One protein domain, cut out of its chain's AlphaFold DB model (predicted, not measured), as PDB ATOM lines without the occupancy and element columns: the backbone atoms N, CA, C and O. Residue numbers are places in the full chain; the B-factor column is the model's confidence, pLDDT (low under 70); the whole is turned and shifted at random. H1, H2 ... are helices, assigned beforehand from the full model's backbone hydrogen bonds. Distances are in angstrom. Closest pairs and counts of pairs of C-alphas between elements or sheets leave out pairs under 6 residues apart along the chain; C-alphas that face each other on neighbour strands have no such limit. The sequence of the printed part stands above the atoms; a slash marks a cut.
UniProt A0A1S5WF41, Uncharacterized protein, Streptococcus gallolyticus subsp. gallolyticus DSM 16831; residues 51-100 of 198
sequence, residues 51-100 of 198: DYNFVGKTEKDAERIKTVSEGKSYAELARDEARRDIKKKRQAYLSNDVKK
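AT A GLANCE: This is residues 51 to 100 of the 198 residues of an uncharacterized protein of Streptococcus gallolyticus subsp. gallolyticus DSM 16831 (UniProt A0A1S5WF41). A long straight helix, H2, and a much shorter one, H1, make an open V, joined at its point by a tight link. A tail with no named element, residues 51 to 60, continues from the open end of H1. The printed part has 50 residues, with two named helices, H1 then H2, and no named strand; the class is all helix. It is extended, with a radius of gyration of the C-alphas of 17.3 A, and flat, spanning 49 by 31 by 14 A.

HOW THE PARTS SIT: H2, residues 74 to 99, and H1, residues 61 to 70, are apart. Their tight link has three residues. In both helices every O i to N i+4 pair is within hydrogen-bond range. Residues 51 to 68, 70 to 76 and 78 to 100 stand free.

IN THESE COORDINATES: H2 is 37.6 A long, from C-alpha 74 at (17.740, -19.009, 157.968) to C-alpha 99 at (29.191, 16.742, 159.663). H1 begins at C-alpha 61, (-0.853, -8.342, 147.172), and measures 14.5 A.

THE WHOLE: The two C-alphas farthest apart, of Val 55 and Lys 100, are 49.2 A apart. The printed part has no cut. The model's pLDDT is under 70 at residues 51 to 72 and 97 to 100.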
ATOM      1  N   ASP A  51       6.406   1.171 137.491       59.25
ATOM      2  CA  ASP A  51       5.939   1.487 136.133       59.25
ATOM      3  C   ASP A  51       5.070   0.390 135.517       59.25
ATOM      4  O   ASP A  51       4.442   0.577 134.469       59.25
ATOM      5  N   TYR A  52       4.990  -0.773 136.168       58.97
ATOM      6  CA  TYR A  52       4.036  -1.791 135.765       58.97
ATOM      7  C   TYR A  52       2.678  -1.449 136.367       58.97
ATOM      8  O   TYR A  52       2.356  -1.806 137.500       58.97
ATOM      9  N   ASN A  53       1.815  -0.857 135.542       55.19
ATOM     10  CA  ASN A  53       0.377  -1.041 135.696       55.19
ATOM     11  C   ASN A  53       0.059  -2.516 135.418       55.19
ATOM     12  O   ASN A  53      -0.393  -2.883 134.334       55.19
ATOM     13  N   PHE A  54       0.356  -3.381 136.389       47.50
ATOM     14  CA  PHE A  54      -0.108  -4.755 136.373       47.50
ATOM     15  C   PHE A  54      -1.633  -4.685 136.333       47.50
ATOM     16  O   PHE A  54      -2.264  -4.049 137.182       47.50
ATOM     17  N   VAL A  55      -2.227  -5.268 135.298       43.94
ATOM     18  CA  VAL A  55      -3.678  -5.383 135.172       43.94
ATOM     19  C   VAL A  55      -4.153  -6.241 136.345       43.94
ATOM     20  O   VAL A  55      -4.074  -7.464 136.292       43.94
ATOM     21  N   GLY A  56      -4.554  -5.594 137.442       45.78
ATOM     22  CA  GLY A  56      -5.010  -6.272 138.655       45.78
ATOM     23  C   GLY A  56      -4.467  -5.695 139.959       45.78
ATOM     24  O   GLY A  56      -3.924  -6.443 140.761       45.78
ATOM     25  N   LYS A  57      -4.666  -4.399 140.229       42.78
ATOM     26  CA  LYS A  57      -4.643  -3.912 141.620       42.78
ATOM     27  C   LYS A  57      -5.897  -4.439 142.325       42.78
ATOM     28  O   LYS A  57      -6.953  -3.819 142.274       42.78
ATOM     29  N   THR A  58      -5.787  -5.622 142.922       48.09
ATOM     30  CA  THR A  58      -6.769  -6.172 143.869       48.09
ATOM     31  C   THR A  58      -6.049  -6.496 145.171       48.09
ATOM     32  O   THR A  58      -4.857  -6.783 145.163       48.09
ATOM     33  N   GLU A  59      -6.770  -6.450 146.288       54.28
ATOM     34  CA  GLU A  59      -6.311  -6.513 147.692       54.28
ATOM     35  C   GLU A  59      -5.452  -7.745 148.084       54.28
ATOM     36  O   GLU A  59      -5.042  -7.887 149.234       54.28
ATOM     37  N   LYS A  60      -5.120  -8.625 147.133       50.38
ATOM     38  CA  LYS A  60      -4.383  -9.883 147.321       50.38
ATOM     39  C   LYS A  60      -2.859  -9.734 147.409       50.38
ATOM     40  O   LYS A  60      -2.172 -10.686 147.778       50.38
ATOM     41  N   ASP A  61      -2.307  -8.557 147.120       49.16
ATOM     42  CA  ASP A  61      -0.853  -8.342 147.172       49.16
ATOM     43  C   ASP A  61      -0.309  -8.270 148.609       49.16
ATOM     44  O   ASP A  61       0.821  -8.689 148.871       49.16
ATOM     45  N   ALA A  62      -1.130  -7.837 149.571       56.34
ATOM     46  CA  ALA A  62      -0.753  -7.815 150.984       56.34
ATOM     47  C   ALA A  62      -0.602  -9.231 151.571       56.34
ATOM     48  O   ALA A  62       0.252  -9.462 152.427       56.34
ATOM     49  N   GLU A  63      -1.395 -10.195 151.095       52.81
ATOM     50  CA  GLU A  63      -1.273 -11.610 151.470       52.81
ATOM     51  C   GLU A  63      -0.067 -12.266 150.787       52.81
ATOM     52  O   GLU A  63       0.667 -13.023 151.421       52.81
ATOM     53  N   ARG A  64       0.234 -11.897 149.535       50.12
ATOM     54  CA  ARG A  64       1.423 -12.389 148.821       50.12
ATOM     55  C   ARG A  64       2.724 -12.000 149.526       50.12
ATOM     56  O   ARG A  64       3.604 -12.843 149.685       50.12
ATOM     57  N   ILE A  65       2.836 -10.763 150.011       54.44
ATOM     58  CA  ILE A  65       4.018 -10.293 150.756       54.44
ATOM     59  C   ILE A  65       4.195 -11.071 152.073       54.44
ATOM     60  O   ILE A  65       5.325 -11.421 152.423       54.44
ATOM     61  N   LYS A  66       3.097 -11.416 152.762       54.69
ATOM     62  CA  LYS A  66       3.127 -12.261 153.971       54.69
ATOM     63  C   LYS A  66       3.633 -13.674 153.652       54.69
ATOM     64  O   LYS A  66       4.597 -14.116 154.274       54.69
ATOM     65  N   THR A  67       3.120 -14.308 152.592       54.66
ATOM     66  CA  THR A  67       3.544 -15.668 152.187       54.66
ATOM     67  C   THR A  67       5.014 -15.769 151.756       54.66
ATOM     68  O   THR A  67       5.652 -16.791 151.995       54.66
ATOM     69  N   VAL A  68       5.601 -14.710 151.178       55.62
ATOM     70  CA  VAL A  68       7.040 -14.684 150.833       55.62
ATOM     71  C   VAL A  68       7.913 -14.456 152.071       55.62
ATOM     72  O   VAL A  68       9.057 -14.902 152.113       55.62
ATOM     73  N   SER A  69       7.397 -13.771 153.092       54.94
ATOM     74  CA  SER A  69       8.132 -13.527 154.338       54.94
ATOM     75  C   SER A  69       8.158 -14.737 155.280       54.94
ATOM     76  O   SER A  69       9.147 -14.931 155.981       54.94
ATOM     77  N   GLU A  70       7.120 -15.577 155.244       59.78
ATOM     78  CA  GLU A  70       6.942 -16.728 156.141       59.78
ATOM     79  C   GLU A  70       7.759 -17.972 155.731       59.78
ATOM     80  O   GLU A  70       7.971 -18.862 156.549       59.78
ATOM     81  N   GLY A  71       8.271 -18.026 154.493       57.81
ATOM     82  CA  GLY A  71       9.033 -19.167 153.953       57.81
ATOM     83  C   GLY A  71      10.554 -18.982 153.864       57.81
ATOM     84  O   GLY A  71      11.233 -19.822 153.270       57.81
ATOM     85  N   LYS A  72      11.110 -17.885 154.392       62.97
ATOM     86  CA  LYS A  72      12.538 -17.568 154.229       62.97
ATOM     87  C   LYS A  72      13.416 -18.492 155.070       62.97
ATOM     88  O   LYS A  72      13.295 -18.556 156.291       62.97
ATOM     89  N   SER A  73      14.347 -19.177 154.410       75.94
ATOM     90  CA  SER A  73      15.366 -19.993 155.078       75.94
ATOM     91  C   SER A  73      16.264 -19.124 155.970       75.94
ATOM     92  O   SER A  73      16.511 -17.958 155.659       75.94
ATOM     93  N   TYR A  74      16.815 -19.693 157.047       77.50
ATOM     94  CA  TYR A  74      17.740 -19.009 157.968       77.50
ATOM     95  C   TYR A  74      18.880 -18.273 157.237       77.50
ATOM     96  O   TYR A  74      19.258 -17.160 157.600       77.50
ATOM     97  N   ALA A  75      19.376 -18.852 156.137       75.62
ATOM     98  CA  ALA A  75      20.411 -18.245 155.301       75.62
ATOM     99  C   ALA A  75      19.958 -16.951 154.597       75.62
ATOM    100  O   ALA A  75      20.771 -16.071 154.318       75.62
ATOM    101  N   GLU A  76      18.674 -16.829 154.283       79.38
ATOM    102  CA  GLU A  76      18.100 -15.665 153.617       79.38
ATOM    103  C   GLU A  76      17.848 -14.525 154.605       79.38
ATOM    104  O   GLU A  76      18.193 -13.380 154.311       79.38
ATOM    105  N   LEU A  77      17.387 -14.852 155.818       83.94
ATOM    106  CA  LEU A  77      17.303 -13.892 156.923       83.94
ATOM    107  C   LEU A  77      18.679 -13.298 157.249       83.94
ATOM    108  O   LEU A  77      18.817 -12.077 157.304       83.94
ATOM    109  N   ALA A  78      19.718 -14.137 157.335       85.25
ATOM    110  CA  ALA A  78      21.088 -13.678 157.574       85.25
ATOM    111  C   ALA A  78      21.604 -12.737 156.466       85.25
ATOM    112  O   ALA A  78      22.301 -11.758 156.739       85.25
ATOM    113  N   ARG A  79      21.246 -12.993 155.199       87.00
ATOM    114  CA  ARG A  79      21.605 -12.116 154.069       87.00
ATOM    115  C   ARG A  79      20.880 -10.774 154.134       87.00
ATOM    116  O   ARG A  79      21.503  -9.740 153.890       87.00
ATOM    117  N   ASP A  80      19.592 -10.783 154.456       85.75
ATOM    118  CA  ASP A  80      18.791  -9.564 154.580       85.75
ATOM    119  C   ASP A  80      19.268  -8.703 155.764       85.75
ATOM    120  O   ASP A  80      19.368  -7.479 155.641       85.75
ATOM    121  N   GLU A  81      19.634  -9.318 156.889       91.06
ATOM    122  CA  GLU A  81      20.243  -8.633 158.037       91.06
ATOM    123  C   GLU A  81      21.615  -8.043 157.698       91.06
ATOM    124  O   GLU A  81      21.848  -6.858 157.950       91.06
ATOM    125  N   ALA A  82      22.489  -8.809 157.036       91.88
ATOM    126  CA  ALA A  82      23.798  -8.320 156.601       91.88
ATOM    127  C   ALA A  82      23.676  -7.119 155.647       91.88
ATOM    128  O   ALA A  82      24.407  -6.134 155.773       91.88
ATOM    129  N   ARG A  83      22.714  -7.149 154.715       93.94
ATOM    130  CA  ARG A  83      22.427  -6.020 153.814       93.94
ATOM    131  C   ARG A  83      21.963  -4.781 154.577       93.94
ATOM    132  O   ARG A  83      22.431  -3.678 154.282       93.94
ATOM    133  N   ARG A  84      21.071  -4.942 155.562       94.19
ATOM    134  CA  ARG A  84      20.612  -3.835 156.419       94.19
ATOM    135  C   ARG A  84      21.759  -3.235 157.226       94.19
ATOM    136  O   ARG A  84      21.864  -2.011 157.279       94.19
ATOM    137  N   ASP A  85      22.635  -4.063 157.788       96.06
ATOM    138  CA  ASP A  85      23.808  -3.604 158.538       96.06
ATOM    139  C   ASP A  85      24.783  -2.815 157.650       96.06
ATOM    140  O   ASP A  85      25.181  -1.706 158.003       96.06
ATOM    141  N   ILE A  86      25.090  -3.303 156.441       93.44
ATOM    142  CA  ILE A  86      25.930  -2.575 155.472       93.44
ATOM    143  C   ILE A  86      25.298  -1.232 155.093       93.44
ATOM    144  O   ILE A  86      25.994  -0.213 155.065       93.44
ATOM    145  N   LYS A  87      23.985  -1.201 154.821       95.19
ATOM    146  CA  LYS A  87      23.268   0.038 154.481       95.19
ATOM    147  C   LYS A  87      23.320   1.034 155.641       95.19
ATOM    148  O   LYS A  87      23.652   2.197 155.422       95.19
ATOM    149  N   LYS A  88      23.080   0.573 156.872       94.88
ATOM    150  CA  LYS A  88      23.160   1.392 158.090       94.88
ATOM    151  C   LYS A  88      24.574   1.923 158.327       94.88
ATOM    152  O   LYS A  88      24.732   3.110 158.593       94.88
ATOM    153  N   LYS A  89      25.605   1.085 158.169       95.88
ATOM    154  CA  LYS A  89      27.014   1.498 158.248       95.88
ATOM    155  C   LYS A  89      27.328   2.562 157.203       95.88
ATOM    156  O   LYS A  89      27.828   3.619 157.565       95.88
ATOM    157  N   ARG A  90      26.969   2.340 155.933       89.25
ATOM    158  CA  ARG A  90      27.176   3.318 154.851       89.25
ATOM    159  C   ARG A  90      26.502   4.655 155.162       89.25
ATOM    160  O   ARG A  90      27.133   5.692 155.003       89.25
ATOM    161  N   GLN A  91      25.261   4.636 155.643       90.06
ATOM    162  CA  GLN A  91      24.554   5.853 156.052       90.06
ATOM    163  C   GLN A  91      25.240   6.559 157.226       90.06
ATOM    164  O   GLN A  91      25.389   7.778 157.196       90.06
ATOM    165  N   ALA A  92      25.709   5.815 158.231       90.31
ATOM    166  CA  ALA A  92      26.454   6.379 159.352       90.31
ATOM    167  C   ALA A  92      27.753   7.058 158.884       90.31
ATOM    168  O   ALA A  92      28.006   8.198 159.270       90.31
ATOM    169  N   TYR A  93      28.523   6.407 158.004       85.25
ATOM    170  CA  TYR A  93      29.719   6.991 157.387       85.25
ATOM    171  C   TYR A  93      29.396   8.288 156.639       85.25
ATOM    172  O   TYR A  93      29.964   9.325 156.963       85.25
ATOM    173  N   LEU A  94      28.404   8.263 155.743       82.88
ATOM    174  CA  LEU A  94      27.970   9.452 154.998       82.88
ATOM    175  C   LEU A  94      27.542  10.595 155.932       82.88
ATOM    176  O   LEU A  94      27.931  11.742 155.733       82.88
ATOM    177  N   SER A  95      26.779  10.298 156.988       79.94
ATOM    178  CA  SER A  95      26.337  11.313 157.952       79.94
ATOM    179  C   SER A  95      27.486  11.918 158.770       79.94
ATOM    180  O   SER A  95      27.429  13.090 159.142       79.94
ATOM    181  N   ASN A  96      28.541  11.143 159.032       76.88
ATOM    182  CA  ASN A  96      29.734  11.621 159.723       76.88
ATOM    183  C   ASN A  96      30.596  12.489 158.799       76.88
ATOM    184  O   ASN A  96      31.097  13.517 159.248       76.88
ATOM    185  N   ASP A  97      30.707  12.134 157.519       65.19
ATOM    186  CA  ASP A  97      31.434  12.921 156.517       65.19
ATOM    187  C   ASP A  97      30.754  14.273 156.253       65.19
ATOM    188  O   ASP A  97      31.421  15.310 156.231       65.19
ATOM    189  N   VAL A  98      29.417  14.306 156.167       61.75
ATOM    190  CA  VAL A  98      28.648  15.557 156.011       61.75
ATOM    191  C   VAL A  98      28.809  16.480 157.226       61.75
ATOM    192  O   VAL A  98      28.882  17.695 157.062       61.75
ATOM    193  N   LYS A  99      28.941  15.939 158.447       58.88
ATOM    194  CA  LYS A  99      29.191  16.742 159.663       58.88
ATOM    195  C   LYS A  99      30.608  17.319 159.749       58.88
ATOM    196  O   LYS A  99      30.814  18.263 160.507       58.88
ATOM    197  N   LYS A 100      31.584  16.769 159.017       58.62
ATOM    198  CA  LYS A 100      32.972  17.274 159.001       58.62
ATOM    199  C   LYS A 100      33.226  18.350 157.946       58.62
ATOM    200  O   LYS A 100      34.306  18.936 157.930       58.62
TER     201      LYS A 100